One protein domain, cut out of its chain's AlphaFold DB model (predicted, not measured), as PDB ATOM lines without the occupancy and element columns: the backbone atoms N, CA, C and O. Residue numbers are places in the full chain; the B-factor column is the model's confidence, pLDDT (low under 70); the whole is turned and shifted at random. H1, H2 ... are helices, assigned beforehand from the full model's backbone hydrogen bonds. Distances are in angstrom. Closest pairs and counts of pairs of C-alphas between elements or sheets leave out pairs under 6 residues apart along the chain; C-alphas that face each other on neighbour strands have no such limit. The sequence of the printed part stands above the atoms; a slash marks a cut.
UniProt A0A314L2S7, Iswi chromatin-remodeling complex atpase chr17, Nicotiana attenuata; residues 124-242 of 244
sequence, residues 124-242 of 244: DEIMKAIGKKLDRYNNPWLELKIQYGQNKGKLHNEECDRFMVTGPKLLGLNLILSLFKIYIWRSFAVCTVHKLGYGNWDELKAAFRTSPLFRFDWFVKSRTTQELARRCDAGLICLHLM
ATOM      1  N   ASP A 124      45.970  -0.135  -7.367       88.12
ATOM      2  CA  ASP A 124      46.853  -1.204  -7.846       88.12
ATOM      3  C   ASP A 124      47.100  -2.268  -6.771       88.12
ATOM      4  O   ASP A 124      47.010  -3.467  -7.038       88.12
ATOM      5  N   GLU A 125      47.322  -1.847  -5.528       87.81
ATOM      6  CA  GLU A 125      47.468  -2.733  -4.373       87.81
ATOM      7  C   GLU A 125      46.219  -3.592  -4.132       87.81
ATOM      8  O   GLU A 125      46.325  -4.800  -3.900       87.81
ATOM      9  N   ILE A 126      45.026  -2.992  -4.219       85.69
ATOM     10  CA  ILE A 126      43.753  -3.714  -4.096       85.69
ATOM     11  C   ILE A 126      43.593  -4.704  -5.250       85.69
ATOM     12  O   ILE A 126      43.270  -5.866  -5.009       85.69
ATOM     13  N   MET A 127      43.841  -4.281  -6.494       87.62
ATOM     14  CA  MET A 127      43.739  -5.160  -7.663       87.62
ATOM     15  C   MET A 127      44.693  -6.353  -7.561       87.62
ATOM     16  O   MET A 127      44.281  -7.491  -7.799       87.62
ATOM     17  N   LYS A 128      45.935  -6.120  -7.126       88.50
ATOM     18  CA  LYS A 128      46.934  -7.171  -6.912       88.50
ATOM     19  C   LYS A 128      46.523  -8.144  -5.805       88.50
ATOM     20  O   LYS A 128      46.654  -9.354  -5.987       88.50
ATOM     21  N   ALA A 129      46.002  -7.640  -4.685       85.50
ATOM     22  CA  ALA A 129      45.509  -8.476  -3.590       85.50
ATOM     23  C   ALA A 129      44.300  -9.327  -4.018       85.50
ATOM     24  O   ALA A 129      44.219 -10.506  -3.677       85.50
ATOM     25  N   ILE A 130      43.376  -8.764  -4.808       84.44
ATOM     26  CA  ILE A 130      42.247  -9.521  -5.364       84.44
ATOM     27  C   ILE A 130      42.755 -10.633  -6.282       84.44
ATOM     28  O   ILE A 130      42.350 -11.777  -6.092       84.44
ATOM     29  N   GLY A 131      43.648 -10.325  -7.229       85.94
ATOM     30  CA  GLY A 131      44.212 -11.322  -8.145       85.94
ATOM     31  C   GLY A 131      44.865 -12.477  -7.385       85.94
ATOM     32  O   GLY A 131      44.439 -13.623  -7.507       85.94
ATOM     33  N   LYS A 132      45.774 -12.154  -6.458       87.19
ATOM     34  CA  LYS A 132      46.450 -13.147  -5.610       87.19
ATOM     35  C   LYS A 132      45.483 -13.978  -4.764       87.19
ATOM     36  O   LYS A 132      45.764 -15.141  -4.475       87.19
ATOM     37  N   LYS A 133      44.350 -13.411  -4.339       82.50
ATOM     38  CA  LYS A 133      43.317 -14.148  -3.604       82.50
ATOM     39  C   LYS A 133      42.527 -15.080  -4.514       82.50
ATOM     40  O   LYS A 133      42.224 -16.192  -4.086       82.50
ATOM     41  N   LEU A 134      42.171 -14.627  -5.714       84.69
ATOM     42  CA  LEU A 134      41.423 -15.413  -6.694       84.69
ATOM     43  C   LEU A 134      42.246 -16.604  -7.196       84.69
ATOM     44  O   LEU A 134      41.692 -17.695  -7.281       84.69
ATOM     45  N   ASP A 135      43.557 -16.435  -7.383       86.44
ATOM     46  CA  ASP A 135      44.479 -17.501  -7.815       86.44
ATOM     47  C   ASP A 135      44.563 -18.686  -6.835       86.44
ATOM     48  O   ASP A 135      45.010 -19.773  -7.196       86.44
ATOM     49  N   ARG A 136      44.116 -18.514  -5.582       85.31
ATOM     50  CA  ARG A 136      44.077 -19.599  -4.584       85.31
ATOM     51  C   ARG A 136      42.907 -20.564  -4.778       85.31
ATOM     52  O   ARG A 136      42.857 -21.572  -4.077       85.31
ATOM     53  N   TYR A 137      41.953 -20.246  -5.652       81.88
ATOM     54  CA  TYR A 137      40.738 -21.031  -5.851       81.88
ATOM     55  C   TYR A 137      40.594 -21.425  -7.320       81.88
ATOM     56  O   TYR A 137      40.676 -20.580  -8.206       81.88
ATOM     57  N   ASN A 138      40.276 -22.696  -7.577       79.00
ATOM     58  CA  ASN A 138      39.961 -23.161  -8.932       79.00
ATOM     59  C   ASN A 138      38.618 -22.597  -9.409       79.00
ATOM     60  O   ASN A 138      38.449 -22.286 -10.587       79.00
ATOM     61  N   ASN A 139      37.661 -22.437  -8.485       80.50
ATOM     62  CA  ASN A 139      36.390 -21.780  -8.762       80.50
ATOM     63  C   ASN A 139      36.070 -20.700  -7.713       80.50
ATOM     64  O   ASN A 139      35.314 -20.940  -6.762       80.50
ATOM     65  N   PRO A 140      36.583 -19.471  -7.907       78.62
ATOM     66  CA  PRO A 140      36.353 -18.373  -6.974       78.62
ATOM     67  C   PRO A 140      34.872 -18.003  -6.791       78.62
ATOM     68  O   PRO A 140      34.506 -17.401  -5.786       78.62
ATOM     69  N   TRP A 141      33.989 -18.380  -7.720       72.62
ATOM     70  CA  TRP A 141      32.554 -18.112  -7.606       72.62
ATOM     71  C   TRP A 141      31.882 -18.887  -6.470       72.62
ATOM     72  O   TRP A 141      30.948 -18.372  -5.855       72.62
ATOM     73  N   LEU A 142      32.349 -20.108  -6.199       70.06
ATOM     74  CA  LEU A 142      31.729 -21.033  -5.244       70.06
ATOM     75  C   LEU A 142      32.535 -21.207  -3.956       70.06
ATOM     76  O   LEU A 142      31.956 -21.553  -2.931       70.06
ATOM     77  N   GLU A 143      33.851 -20.998  -4.012       71.06
ATOM     78  CA  GLU A 143      34.771 -21.376  -2.931       71.06
ATOM     79  C   GLU A 143      35.376 -20.177  -2.191       71.06
ATOM     80  O   GLU A 143      35.930 -20.336  -1.099       71.06
ATOM     81  N   LEU A 144      35.255 -18.962  -2.743       71.06
ATOM     82  CA  LEU A 144      35.871 -17.766  -2.175       71.06
ATOM     83  C   LEU A 144      35.322 -17.476  -0.777       71.06
ATOM     84  O   LEU A 144      34.169 -17.088  -0.605       71.06
ATOM     85  N   LYS A 145      36.166 -17.615   0.246       67.88
ATOM     86  CA  LYS A 145      35.840 -17.209   1.618       67.88
ATOM     87  C   LYS A 145      36.582 -15.926   1.961       67.88
ATOM     88  O   LYS A 145      37.815 -15.879   1.950       67.88
ATOM     89  N   ILE A 146      35.817 -14.886   2.282       67.12
ATOM     90  CA  ILE A 146      36.347 -13.605   2.741       67.12
ATOM     91  C   ILE A 146      36.147 -13.534   4.250       67.12
ATOM     92  O   ILE A 146      35.014 -13.464   4.734       67.12
ATOM     93  N   GLN A 147      37.250 -13.567   4.988       62.50
ATOM     94  CA  GLN A 147      37.224 -13.349   6.425       62.50
ATOM     95  C   GLN A 147      37.129 -11.842   6.699       62.50
ATOM     96  O   GLN A 147      37.655 -11.026   5.946       62.50
ATOM     97  N   TYR A 148      36.440 -11.467   7.772       57.28
ATOM     98  CA  TYR A 148      36.454 -10.102   8.286       57.28
ATOM     99  C   TYR A 148      37.259 -10.104   9.582       57.28
ATOM    100  O   TYR A 148      36.992 -10.916  10.466       57.28
ATOM    101  N   GLY A 149      38.263  -9.234   9.682       56.00
ATOM    102  CA  GLY A 149      39.045  -9.090  10.908       56.00
ATOM    103  C   GLY A 149      38.205  -8.479  12.034       56.00
ATOM    104  O   GLY A 149      37.099  -7.986  11.805       56.00
ATOM    105  N   GLN A 150      38.750  -8.442  13.252       52.84
ATOM    106  CA  GLN A 150      38.103  -7.820  14.421       52.84
ATOM    107  C   GLN A 150      37.874  -6.301  14.286       52.84
ATOM    108  O   GLN A 150      37.186  -5.711  15.119       52.84
ATOM    109  N   ASN A 151      38.363  -5.672  13.212       46.97
ATOM    110  CA  ASN A 151      38.100  -4.279  12.862       46.97
ATOM    111  C   ASN A 151      36.660  -4.086  12.353       46.97
ATOM    112  O   ASN A 151      36.425  -3.701  11.209       46.97
ATOM    113  N   LYS A 152      35.681  -4.268  13.246       44.91
ATOM    114  CA  LYS A 152      34.302  -3.758  13.127       44.91
ATOM    115  C   LYS A 152      34.270  -2.224  13.279       44.91
ATOM    116  O   LYS A 152      33.461  -1.657  14.010       44.91
ATOM    117  N   GLY A 153      35.216  -1.529  12.656       39.53
ATOM    118  CA  GLY A 153      35.424  -0.100  12.829       39.53
ATOM    119  C   GLY A 153      34.478   0.708  11.948       39.53
ATOM    120  O   GLY A 153      34.787   0.923  10.783       39.53
ATOM    121  N   LYS A 154      33.351   1.151  12.523       45.81
ATOM    122  CA  LYS A 154      32.506   2.328  12.186       45.81
ATOM    123  C   LYS A 154      32.007   2.571  10.745       45.81
ATOM    124  O   LYS A 154      31.118   3.396  10.579       45.81
ATOM    125  N   LEU A 155      32.490   1.875   9.718       41.69
ATOM    126  CA  LEU A 155      31.964   1.934   8.342       41.69
ATOM    127  C   LEU A 155      31.004   0.773   8.036       41.69
ATOM    128  O   LEU A 155      30.209   0.849   7.104       41.69
ATOM    129  N   HIS A 156      31.052  -0.286   8.848       47.44
ATOM    130  CA  HIS A 156      30.090  -1.384   8.855       47.44
ATOM    131  C   HIS A 156      29.002  -1.067   9.884       47.44
ATOM    132  O   HIS A 156      29.050  -1.552  11.012       47.44
ATOM    133  N   ASN A 157      28.035  -0.216   9.528       39.47
ATOM    134  CA  ASN A 157      26.802  -0.209  10.306       39.47
ATOM    135  C   ASN A 157      26.030  -1.464   9.905       39.47
ATOM    136  O   ASN A 157      25.740  -1.674   8.723       39.47
ATOM    137  N   GLU A 158      25.712  -2.291  10.895       41.53
ATOM    138  CA  GLU A 158      24.928  -3.518  10.758       41.53
ATOM    139  C   GLU A 158      23.637  -3.299   9.963       41.53
ATOM    140  O   GLU A 158      23.108  -4.243   9.402       41.53
ATOM    141  N   GLU A 159      23.149  -2.061   9.847       38.22
ATOM    142  CA  GLU A 159      22.036  -1.656   8.988       38.22
ATOM    143  C   GLU A 159      22.184  -2.079   7.517       38.22
ATOM    144  O   GLU A 159      21.217  -2.554   6.930       38.22
ATOM    145  N   CYS A 160      23.370  -1.974   6.906       41.53
ATOM    146  CA  CYS A 160      23.534  -2.325   5.487       41.53
ATOM    147  C   CYS A 160      23.358  -3.829   5.209       41.53
ATOM    148  O   CYS A 160      22.798  -4.181   4.167       41.53
ATOM    149  N   ASP A 161      23.784  -4.684   6.145       49.56
ATOM    150  CA  ASP A 161      23.577  -6.141   6.115       49.56
ATOM    151  C   ASP A 161      22.191  -6.521   6.649       49.56
ATOM    152  O   ASP A 161      21.526  -7.392   6.092       49.56
ATOM    153  N   ARG A 162      21.686  -5.805   7.658       43.66
ATOM    154  CA  ARG A 162      20.334  -5.962   8.207       43.66
ATOM    155  C   ARG A 162      19.279  -5.749   7.130       43.66
ATOM    156  O   ARG A 162      18.319  -6.504   7.099       43.66
ATOM    157  N   PHE A 163      19.477  -4.819   6.194       44.28
ATOM    158  CA  PHE A 163      18.550  -4.655   5.071       44.28
ATOM    159  C   PHE A 163      18.662  -5.740   3.987       44.28
ATOM    160  O   PHE A 163      17.674  -6.021   3.312       44.28
ATOM    161  N   MET A 164      19.829  -6.381   3.847       47.84
ATOM    162  CA  MET A 164      20.009  -7.571   3.001       47.84
ATOM    163  C   MET A 164      19.325  -8.799   3.628       47.84
ATOM    164  O   MET A 164      18.777  -9.645   2.922       47.84
ATOM    165  N   VAL A 165      19.284  -8.833   4.966       49.72
ATOM    166  CA  VAL A 165      18.529  -9.796   5.780       49.72
ATOM    167  C   VAL A 165      17.016  -9.508   5.730       49.72
ATOM    168  O   VAL A 165      16.222 -10.445   5.760       49.72
ATOM    169  N   THR A 166      16.581  -8.247   5.590       45.09
ATOM    170  CA  THR A 166      15.155  -7.856   5.539       45.09
ATOM    171  C   THR A 166      14.610  -7.698   4.114       45.09
ATOM    172  O   THR A 166      14.010  -6.676   3.769       45.09
ATOM    173  N   GLY A 167      14.760  -8.729   3.279       50.47
ATOM    174  CA  GLY A 167      13.799  -8.961   2.189       50.47
ATOM    175  C   GLY A 167      12.380  -9.181   2.751       50.47
ATOM    176  O   GLY A 167      12.242  -9.336   3.968       50.47
ATOM    177  N   PRO A 168      11.314  -9.169   1.918       44.81
ATOM    178  CA  PRO A 168       9.934  -9.244   2.401       44.81
ATOM    179  C   PRO A 168       9.781 -10.382   3.415       44.81
ATOM    180  O   PRO A 168      10.115 -11.529   3.115       44.81
ATOM    181  N   LYS A 169       9.317 -10.022   4.621       42.97
ATOM    182  CA  LYS A 169       9.073 -10.875   5.798       42.97
ATOM    183  C   LYS A 169       7.971 -11.916   5.540       42.97
ATOM    184  O   LYS A 169       7.037 -12.016   6.325       42.97
ATOM    185  N   LEU A 170       7.994 -12.621   4.413       44.22
ATOM    186  CA  LEU A 170       6.864 -13.452   4.025       44.22
ATOM    187  C   LEU A 170       6.959 -14.892   4.489       44.22
ATOM    188  O   LEU A 170       5.909 -15.483   4.668       44.22
ATOM    189  N   LEU A 171       8.128 -15.461   4.781       44.53
ATOM    190  CA  LEU A 171       8.193 -16.823   5.319       44.53
ATOM    191  C   LEU A 171       9.423 -16.952   6.218       44.53
ATOM    192  O   LEU A 171      10.515 -16.546   5.822       44.53
ATOM    193  N   GLY A 172       9.242 -17.484   7.429       50.03
ATOM    194  CA  GLY A 172      10.275 -17.716   8.447       50.03
ATOM    195  C   GLY A 172      11.320 -18.758   8.036       50.03
ATOM    196  O   GLY A 172      11.461 -19.792   8.676       50.03
ATOM    197  N   LEU A 173      12.054 -18.483   6.961       46.56
ATOM    198  CA  LEU A 173      13.064 -19.347   6.370       46.56
ATOM    199  C   LEU A 173      14.451 -18.705   6.511       46.56
ATOM    200  O   LEU A 173      14.917 -17.940   5.673       46.56
ATOM    201  N   ASN A 174      15.078 -19.100   7.620       57.28
ATOM    202  CA  ASN A 174      16.498 -19.372   7.829       57.28
ATOM    203  C   ASN A 174      17.525 -18.263   7.545       57.28
ATOM    204  O   ASN A 174      17.836 -17.930   6.403       57.28
ATOM    205  N   LEU A 175      18.217 -17.862   8.620       57.09
ATOM    206  CA  LEU A 175      19.527 -17.193   8.626       57.09
ATOM    207  C   LEU A 175      20.478 -17.738   7.539       57.09
ATOM    208  O   LEU A 175      21.204 -16.974   6.914       57.09
ATOM    209  N   ILE A 176      20.413 -19.043   7.256       62.19
ATOM    210  CA  ILE A 176      21.185 -19.739   6.217       62.19
ATOM    211  C   ILE A 176      20.946 -19.152   4.815       62.19
ATOM    212  O   ILE A 176      21.908 -18.919   4.089       62.19
ATOM    213  N   LEU A 177      19.699 -18.859   4.430       61.72
ATOM    214  CA  LEU A 177      19.395 -18.271   3.117       61.72
ATOM    215  C   LEU A 177      19.889 -16.823   3.016       61.72
ATOM    216  O   LEU A 177      20.325 -16.393   1.948       61.72
ATOM    217  N   SER A 178      19.857 -16.085   4.128       61.91
ATOM    218  CA  SER A 178      20.429 -14.737   4.206       61.91
ATOM    219  C   SER A 178      21.952 -14.766   4.027       61.91
ATOM    220  O   SER A 178      22.499 -14.059   3.181       61.91
ATOM    221  N   LEU A 179      22.635 -15.668   4.740       64.81
ATOM    222  CA  LEU A 179      24.079 -15.875   4.612       64.81
ATOM    223  C   LEU A 179      24.472 -16.325   3.198       64.81
ATOM    224  O   LEU A 179      25.478 -15.861   2.667       64.81
ATOM    225  N   PHE A 180      23.661 -17.171   2.559       69.94
ATOM    226  CA  PHE A 180      23.906 -17.635   1.194       69.94
ATOM    227  C   PHE A 180      23.778 -16.507   0.157       69.94
ATOM    228  O   PHE A 180      24.610 -16.401  -0.743       69.94
ATOM    229  N   LYS A 181      22.800 -15.602   0.312       71.00
ATOM    230  CA  LYS A 181      22.683 -14.400  -0.537       71.00
ATOM    231  C   LYS A 181      23.875 -13.462  -0.379       71.00
ATOM    232  O   LYS A 181      24.418 -13.004  -1.381       71.00
ATOM    233  N   ILE A 182      24.307 -13.214   0.858       70.38
ATOM    234  CA  ILE A 182      25.492 -12.394   1.144       70.38
ATOM    235  C   ILE A 182      26.730 -13.029   0.502       70.38
ATOM    236  O   ILE A 182      27.515 -12.338  -0.145       70.38
ATOM    237  N   TYR A 183      26.889 -14.347   0.626       72.06
ATOM    238  CA  TYR A 183      28.002 -15.081   0.032       72.06
ATOM    239  C   TYR A 183      28.048 -14.937  -1.496       72.06
ATOM    240  O   TYR A 183      29.060 -14.500  -2.041       72.06
ATOM    241  N   ILE A 184      26.928 -15.206  -2.181       76.12
ATOM    242  CA  ILE A 184      26.821 -15.075  -3.644       76.12
ATOM    243  C   ILE A 184      27.086 -13.636  -4.089       76.12
ATOM    244  O   ILE A 184      27.831 -13.416  -5.044       76.12
ATOM    245  N   TRP A 185      26.503 -12.650  -3.399       79.62
ATOM    246  CA  TRP A 185      26.699 -11.240  -3.722       79.62
ATOM    247  C   TRP A 185      28.177 -10.848  -3.653       79.62
ATOM    248  O   TRP A 185      28.695 -10.206  -4.566       79.62
ATOM    249  N   ARG A 186      28.880 -11.289  -2.605       77.31
ATOM    250  CA  ARG A 186      30.296 -10.973  -2.388       77.31
ATOM    251  C   ARG A 186      31.212 -11.657  -3.392       77.31
ATOM    252  O   ARG A 186      32.067 -10.982  -3.961       77.31
ATOM    253  N   SER A 187      31.030 -12.954  -3.638       79.31
ATOM    254  CA  SER A 187      31.825 -13.680  -4.634       79.31
ATOM    255  C   SER A 187      31.626 -13.094  -6.028       79.31
ATOM    256  O   SER A 187      32.607 -12.851  -6.734       79.31
ATOM    257  N   PHE A 188      30.381 -12.755  -6.389       84.12
ATOM    258  CA  PHE A 188      30.090 -12.057  -7.640       84.12
ATOM    259  C   PHE A 188      30.780 -10.695  -7.699       84.12
ATOM    260  O   PHE A 188      31.421 -10.393  -8.703       84.12
ATOM    261  N   ALA A 189      30.697  -9.890  -6.636       83.44
ATOM    262  CA  ALA A 189      31.318  -8.570  -6.591       83.44
ATOM    263  C   ALA A 189      32.837  -8.643  -6.784       83.44
ATOM    264  O   ALA A 189      33.361  -7.965  -7.659       83.44
ATOM    265  N   VAL A 190      33.544  -9.491  -6.028       83.31
ATOM    266  CA  VAL A 190      35.013  -9.595  -6.111       83.31
ATOM    267  C   VAL A 190      35.460 -10.101  -7.483       83.31
ATOM    268  O   VAL A 190      36.338  -9.499  -8.099       83.31
ATOM    269  N   CYS A 191      34.821 -11.152  -8.005       85.00
ATOM    270  CA  CYS A 191      35.151 -11.688  -9.327       85.00
ATOM    271  C   CYS A 191      34.875 -10.672 -10.439       85.00
ATOM    272  O   CYS A 191      35.634 -10.573 -11.401       85.00
ATOM    273  N   THR A 192      33.786  -9.916 -10.319       86.38
ATOM    274  CA  THR A 192      33.399  -8.923 -11.325       86.38
ATOM    275  C   THR A 192      34.279  -7.678 -11.242       86.38
ATOM    276  O   THR A 192      34.703  -7.186 -12.278       86.38
ATOM    277  N   VAL A 193      34.650  -7.217 -10.044       87.81
ATOM    278  CA  VAL A 193      35.610  -6.112  -9.865       87.81
ATOM    279  C   VAL A 193      36.987  -6.480 -10.412       87.81
ATOM    280  O   VAL A 193      37.612  -5.648 -11.054       87.81
ATOM    281  N   HIS A 194      37.448  -7.721 -10.231       87.44
ATOM    282  CA  HIS A 194      38.697  -8.174 -10.847       87.44
ATOM    283  C   HIS A 194      38.644  -8.120 -12.381       87.44
ATOM    284  O   HIS A 194      39.617  -7.729 -13.016       87.44
ATOM    285  N   LYS A 195      37.500  -8.487 -12.976       86.94
ATOM    286  CA  LYS A 195      37.301  -8.480 -14.434       86.94
ATOM    287  C   LYS A 195      37.134  -7.076 -15.022       86.94
ATOM    288  O   LYS A 195      37.656  -6.821 -16.097       86.94
ATOM    289  N   LEU A 196      36.380  -6.204 -14.355       88.50
ATOM    290  CA  LEU A 196      36.062  -4.851 -14.836       88.50
ATOM    291  C   LEU A 196      37.114  -3.810 -14.424       88.50
ATOM    292  O   LEU A 196      37.213  -2.752 -15.033       88.50
ATOM    293  N   GLY A 197      37.893  -4.099 -13.385       86.56
ATOM    294  CA  GLY A 197      38.814  -3.160 -12.762       86.56
ATOM    295  C   GLY A 197      38.182  -2.383 -11.602       86.56
ATOM    296  O   GLY A 197      37.011  -1.994 -11.607       86.56
ATOM    297  N   TYR A 198      38.991  -2.130 -10.573       87.00
ATOM    298  CA  TYR A 198      38.576  -1.359  -9.405       87.00
ATOM    299  C   TYR A 198      38.241   0.096  -9.777       87.00
ATOM    300  O   TYR A 198      39.024   0.785 -10.440       87.00
ATOM    301  N   GLY A 199      37.075   0.571  -9.327       85.62
ATOM    302  CA  GLY A 199      36.549   1.908  -9.628       85.62
ATOM    303  C   GLY A 199      35.438   1.948 -10.687       85.62
ATOM    304  O   GLY A 199      34.689   2.922 -10.714       85.62
ATOM    305  N   ASN A 200      35.256   0.889 -11.487       89.06
ATOM    306  CA  ASN A 200      34.220   0.814 -12.532       89.06
ATOM    307  C   ASN A 200      32.856   0.379 -11.962       89.06
ATOM    308  O   ASN A 200      32.263  -0.635 -12.337       89.06
ATOM    309  N   TRP A 201      32.346   1.144 -10.995       89.56
ATOM    310  CA  TRP A 201      31.159   0.771 -10.222       89.56
ATOM    311  C   TRP A 201      29.863   0.751 -11.038       89.56
ATOM    312  O   TRP A 201      28.963  -0.037 -10.735       89.56
ATOM    313  N   ASP A 202      29.746   1.596 -12.064       90.25
ATOM    314  CA  ASP A 202      28.566   1.623 -12.934       90.25
ATOM    315  C   ASP A 202      28.462   0.356 -13.786       90.25
ATOM    316  O   ASP A 202      27.384  -0.236 -13.887       90.25
ATOM    317  N   GLU A 203      29.589  -0.128 -14.309       90.81
ATOM    318  CA  GLU A 203      29.659  -1.405 -15.021       90.81
ATOM    319  C   GLU A 203      29.380  -2.579 -14.076       90.81
ATOM    320  O   GLU A 203      28.612  -3.481 -14.418       90.81
ATOM    321  N   LEU A 204      29.905  -2.538 -12.845       89.25
ATOM    322  CA  LEU A 204      29.582  -3.532 -11.817       89.25
ATOM    323  C   LEU A 204      28.070  -3.573 -11.543       89.25
ATOM    324  O   LEU A 204      27.468  -4.644 -11.451       89.25
ATOM    325  N   LYS A 205      27.427  -2.407 -11.440       89.00
ATOM    326  CA  LYS A 205      25.977  -2.306 -11.254       89.00
ATOM    327  C   LYS A 205      25.204  -2.841 -12.458       89.00
ATOM    328  O   LYS A 205      24.173  -3.492 -12.274       89.00
ATOM    329  N   ALA A 206      25.676  -2.578 -13.673       90.50
ATOM    330  CA  ALA A 206      25.102  -3.159 -14.879       90.50
ATOM    331  C   ALA A 206      25.204  -4.693 -14.848       90.50
ATOM    332  O   ALA A 206      24.194  -5.364 -15.049       90.50
ATOM    333  N   ALA A 207      26.362  -5.242 -14.466       88.94
ATOM    334  CA  ALA A 207      26.579  -6.682 -14.322       88.94
ATOM    335  C   ALA A 207      25.635  -7.326 -13.288       88.94
ATOM    336  O   ALA A 207      25.083  -8.401 -13.524       88.94
ATOM    337  N   PHE A 208      25.370  -6.648 -12.166       86.12
ATOM    338  CA  PHE A 208      24.364  -7.099 -11.198       86.12
ATOM    339  C   PHE A 208      22.946  -7.139 -11.784       86.12
ATOM    340  O   PHE A 208      22.165  -8.023 -11.440       86.12
ATOM    341  N   ARG A 209      22.586  -6.193 -12.657       86.19
ATOM    342  CA  ARG A 209      21.243  -6.128 -13.257       86.19
ATOM    343  C   ARG A 209      21.024  -7.153 -14.361       86.19
ATOM    344  O   ARG A 209      19.900  -7.632 -14.502       86.19
ATOM    345  N   THR A 210      22.062  -7.454 -15.136       88.12
ATOM    346  CA  THR A 210      22.004  -8.412 -16.247       88.12
ATOM    347  C   THR A 210      22.124  -9.856 -15.774       88.12
ATOM    348  O   THR A 210      21.569 -10.753 -16.404       88.12
ATOM    349  N   SER A 211      22.800 -10.092 -14.647       85.19
ATOM    350  CA  SER A 211      22.999 -11.433 -14.105       85.19
ATOM    351  C   SER A 211      21.675 -12.097 -13.681       85.19
ATOM    352  O   SER A 211      20.946 -11.559 -12.837       85.19
ATOM    353  N   PRO A 212      21.370 -13.311 -14.183       85.38
ATOM    354  CA  PRO A 212      20.200 -14.079 -13.759       85.38
ATOM    355  C   PRO A 212      20.188 -14.398 -12.258       85.38
ATOM    356  O   PRO A 212      19.111 -14.521 -11.676       85.38
ATOM    357  N   LEU A 213      21.365 -14.468 -11.618       80.31
ATOM    358  CA  LEU A 213      21.513 -14.758 -10.184       80.31
ATOM    359  C   LEU A 213      20.799 -13.726  -9.302       80.31
ATOM    360  O   LEU A 213      20.266 -14.071  -8.251       80.31
ATOM    361  N   PHE A 214      20.738 -12.471  -9.751       82.06
ATOM    362  CA  PHE A 214      20.106 -11.368  -9.022       82.06
ATOM    363  C   PHE A 214      18.770 -10.955  -9.647       82.06
ATOM    364  O   PHE A 214      18.247  -9.877  -9.356       82.06
ATOM    365  N   ARG A 215      18.166 -11.803 -10.497       78.56
ATOM    366  CA  ARG A 215      16.908 -11.489 -11.196       78.56
ATOM    367  C   ARG A 215      15.796 -11.063 -10.233       78.56
ATOM    368  O   ARG A 215      15.086 -10.103 -10.530       78.56
ATOM    369  N   PHE A 216      15.689 -11.727  -9.087       77.12
ATOM    370  CA  PHE A 216      14.685 -11.442  -8.055       77.12
ATOM    371  C   PHE A 216      15.247 -10.670  -6.854       77.12
ATOM    372  O   PHE A 216      14.536 -10.434  -5.879       77.12
ATOM    373  N   ASP A 217      16.513 -10.249  -6.915       74.75
ATOM    374  CA  ASP A 217      17.131  -9.455  -5.859       74.75
ATOM    375  C   ASP A 217      16.805  -7.967  -6.052       74.75
ATOM    376  O   ASP A 217      17.561  -7.180  -6.629       74.75
ATOM    377  N   TRP A 218      15.618  -7.577  -5.580       75.44
ATOM    378  CA  TRP A 218      15.171  -6.184  -5.616       75.44
ATOM    379  C   TRP A 218      16.082  -5.251  -4.809       75.44
ATOM    380  O   TRP A 218      16.229  -4.072  -5.141       75.44
ATOM    381  N   PHE A 219      16.735  -5.767  -3.767       73.06
ATOM    382  CA  PHE A 219      17.616  -4.971  -2.931       73.06
ATOM    383  C   PHE A 219      18.833  -4.499  -3.724       73.06
ATOM    384  O   PHE A 219      19.097  -3.303  -3.751       73.06
ATOM    385  N   VAL A 220      19.518  -5.382  -4.452       72.50
ATOM    386  CA  VAL A 220      20.648  -4.978  -5.308       72.50
ATOM    387  C   VAL A 220      20.194  -4.027  -6.424       72.50
ATOM    388  O   VAL A 220      20.883  -3.054  -6.733       72.50
ATOM    389  N   LYS A 221      19.006  -4.257  -6.997       74.75
ATOM    390  CA  LYS A 221      18.469  -3.446  -8.106       74.75
ATOM    391  C   LYS A 221      18.070  -2.024  -7.711       74.75
ATOM    392  O   LYS A 221      18.195  -1.118  -8.542       74.75
ATOM    393  N   SER A 222      17.604  -1.842  -6.478       79.44
ATOM    394  CA  SER A 222      17.139  -0.557  -5.937       79.44
ATOM    395  C   SER A 222      18.268   0.345  -5.427       79.44
ATOM    396  O   SER A 222      18.038   1.535  -5.224       79.44
ATOM    397  N   ARG A 223      19.495  -0.171  -5.255       81.12
ATOM    398  CA  ARG A 223      20.631   0.628  -4.771       81.12
ATOM    399  C   ARG A 223      21.237   1.517  -5.847       81.12
ATOM    400  O   ARG A 223      21.243   1.214  -7.042       81.12
ATOM    401  N   THR A 224      21.789   2.636  -5.408       86.25
ATOM    402  CA  THR A 224      22.613   3.535  -6.218       86.25
ATOM    403  C   THR A 224      23.998   2.929  -6.463       86.25
ATOM    404  O   THR A 224      24.452   2.053  -5.726       86.25
ATOM    405  N   THR A 225      24.688   3.396  -7.508       86.75
ATOM    406  CA  THR A 225      26.065   2.956  -7.793       86.75
ATOM    407  C   THR A 225      26.986   3.256  -6.606       86.75
ATOM    408  O   THR A 225      27.774   2.411  -6.199       86.75
ATOM    409  N   GLN A 226      26.825   4.426  -5.983       84.19
ATOM    410  CA  GLN A 226      27.646   4.864  -4.854       84.19
ATOM    411  C   GLN A 226      27.444   4.027  -3.581       84.19
ATOM    412  O   GLN A 226      28.379   3.858  -2.801       84.19
ATOM    413  N   GLU A 227      26.235   3.515  -3.331       81.69
ATOM    414  CA  GLU A 227      25.998   2.589  -2.214       81.69
ATOM    415  C   GLU A 227      26.676   1.235  -2.458       81.69
ATOM    416  O   GLU A 227      27.258   0.670  -1.533       81.69
ATOM    417  N   LEU A 228      26.634   0.723  -3.694       81.62
ATOM    418  CA  LEU A 228      27.324  -0.518  -4.061       81.62
ATOM    419  C   LEU A 228      28.849  -0.353  -4.001       81.62
ATOM    420  O   LEU A 228      29.525  -1.229  -3.462       81.62
ATOM    421  N   ALA A 229      29.367   0.783  -4.475       82.88
ATOM    422  CA  ALA A 229      30.784   1.137  -4.415       82.88
ATOM    423  C   ALA A 229      31.307   1.111  -2.975       82.88
ATOM    424  O   ALA A 229      32.218   0.351  -2.669       82.88
ATOM    425  N   ARG A 230      30.645   1.828  -2.053       81.44
ATOM    426  CA  ARG A 230      31.025   1.860  -0.629       81.44
ATOM    427  C   ARG A 230      31.079   0.469   0.010       81.44
ATOM    428  O   ARG A 230      31.937   0.208   0.852       81.44
ATOM    429  N   ARG A 231      30.172  -0.430  -0.383       74.81
ATOM    430  CA  ARG A 231      30.147  -1.813   0.120       74.81
ATOM    431  C   ARG A 231      31.289  -2.653  -0.431       74.81
ATOM    432  O   ARG A 231      31.914  -3.390   0.329       74.81
ATOM    433  N   CYS A 232      31.550  -2.544  -1.731       79.38
ATOM    434  CA  CYS A 232      32.668  -3.237  -2.357       79.38
ATOM    435  C   CYS A 232      33.989  -2.725  -1.785       79.38
ATOM    436  O   CYS A 232      34.805  -3.535  -1.371       79.38
ATOM    437  N   ASP A 233      34.147  -1.409  -1.639       77.44
ATOM    438  CA  ASP A 233      35.315  -0.787  -1.020       77.44
ATOM    439  C   ASP A 233      35.587  -1.347   0.371       77.44
ATOM    440  O   ASP A 233      36.685  -1.830   0.627       77.44
ATOM    441  N   ALA A 234      34.588  -1.372   1.257       69.69
ATOM    442  CA  ALA A 234      34.759  -1.928   2.596       69.69
ATOM    443  C   ALA A 234      35.184  -3.410   2.566       69.69
ATOM    444  O   ALA A 234      36.112  -3.803   3.271       69.69
ATOM    445  N   GLY A 235      34.537  -4.232   1.732       66.62
ATOM    446  CA  GLY A 235      34.865  -5.655   1.609       66.62
ATOM    447  C   GLY A 235      36.247  -5.921   1.002       66.62
ATOM    448  O   GLY A 235      36.939  -6.840   1.439       66.62
ATOM    449  N   LEU A 236      36.658  -5.113   0.025       68.31
ATOM    450  CA  LEU A 236      37.950  -5.209  -0.655       68.31
ATOM    451  C   LEU A 236      39.097  -4.695   0.219       68.31
ATOM    452  O   LEU A 236      40.166  -5.299   0.236       68.31
ATOM    453  N   ILE A 237      38.868  -3.645   1.013       64.00
ATOM    454  CA  ILE A 237      39.825  -3.186   2.029       64.00
ATOM    455  C   ILE A 237      40.083  -4.295   3.053       64.00
ATOM    456  O   ILE A 237      41.233  -4.542   3.401       64.00
ATOM    457  N   CYS A 238      39.043  -5.003   3.508       60.91
ATOM    458  CA  CYS A 238      39.229  -6.140   4.411       60.91
ATOM    459  C   CYS A 238      40.066  -7.263   3.784       60.91
ATOM    460  O   CYS A 238      40.847  -7.884   4.494       60.91
ATOM    461  N   LEU A 239      39.922  -7.517   2.479       61.19
ATOM    462  CA  LEU A 239      40.761  -8.483   1.764       61.19
ATOM    463  C   LEU A 239      42.223  -8.034   1.696       61.19
ATOM    464  O   LEU A 239      43.109  -8.836   1.971       61.19
ATOM    465  N   HIS A 240      42.467  -6.764   1.371       57.09
ATOM    466  CA  HIS A 240      43.813  -6.198   1.308       57.09
ATOM    467  C   HIS A 240      44.527  -6.252   2.673       57.09
ATOM    468  O   HIS A 240      45.641  -6.757   2.755       57.09
ATOM    469  N   LEU A 241      43.857  -5.849   3.760       51.97
ATOM    470  CA  LEU A 241      44.410  -5.867   5.127       51.97
ATOM    471  C   LEU A 241      44.678  -7.270   5.703       51.97
ATOM    472  O   LEU A 241      45.220  -7.375   6.794       51.97
ATOM    473  N   MET A 242      44.242  -8.341   5.035       56.47
ATOM    474  CA  MET A 242      44.543  -9.719   5.444       56.47
ATOM    475  C   MET A 242      45.714 -10.337   4.680       56.47
ATOM    476  O   MET A 242      46.152 -11.431   5.033       56.47
TER     477      MET A 242
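Overview. This is residues 124 to 242 of the 244 residues of the protein "Iswi chromatin-remodeling complex atpase chr17" of Nicotiana attenuata (UniProt A0A314L2S7). One long helix, H4, runs through the body, and shorter helices gather round it at crossed angles. H1, H5 and H7 gather near its last residues, with H7 reaching from H5 to H1; H2 packs on its side and H3 on its first residues, and the loop of residues 168 to 174 sticks out. The printed part has 119 residues with seven named helices, H1 to H7 in order, and no named strand; the class is all helix. It is compact, with a radius of gyration of the C-alphas of 14.2 A, and spans 43 by 34 by 29 A.

Arrangement. H1, residues 124 to 134, touches residues 190 to 194 alone of the hub H4, residues 175 to 196, at a steep tilt of 57 degrees, opposite ways; their closest C-alphas, of Ile 130 and His 194, are 6.7 A apart. H2, residues 140 to 143, touches H4, closest at the C-alphas of Trp 141 and Ser 187, 5.4 A. H3, residues 159 to 165, touches residues 175 to 182 alone of H4, closest at the C-alphas of Val 165 and Ser 178, 5.5 A; the tilt of 68 degrees is steep, only just short of about perpendicular, opposite ways. H5, residues 201 to 210, touches residues 189 to 196 alone of H4 at a steep tilt of 57 degrees, opposite ways, with the C-alphas of Thr 192 and Leu 204 closest at 6.6 A. H6, residues 218 to 222, only just touches H5, with 3 pairs of C-alphas within 8 A, the closest being Arg 209 and Lys 221 at 6.4 A. H7, residues 225 to 240, is about perpendicular to H5 at 75 degrees and touches it with residues 225 to 229 alone, closest at the C-alphas of Trp 201 and Ala 229, 5.8 A. Its residues 236 to 240 alone touch H1, closest at the C-alphas of Ala 129 and His 240, 5.7 A. Every O i to N i+4 pair is within hydrogen-bond range in H1, H4, H5, H6 and H7, and 2 of 3 in H3; H2 is too short for such a pair.

Along the chain. H1 begins at C-alpha 124, (46.853, -1.204, -7.846), and is 15.3 A long. H4 is 31.2 A long from C-alpha 175 at (19.527, -17.193, 8.626), and H5 is 14.3 A. H7 is 21.9 A long and ends at C-alpha 240, (43.813, -6.198, 1.308).

Size, cuts and confidence. The two C-alphas farthest apart, of Asp 124 and Leu 171, are 43.7 A apart. The printed part has no cut, and the link from H2 to H3 is long, with 15 residues. The mean pLDDT of the printed part is 71.3, and residues 145 to 180 and 234 to 242 are under 70.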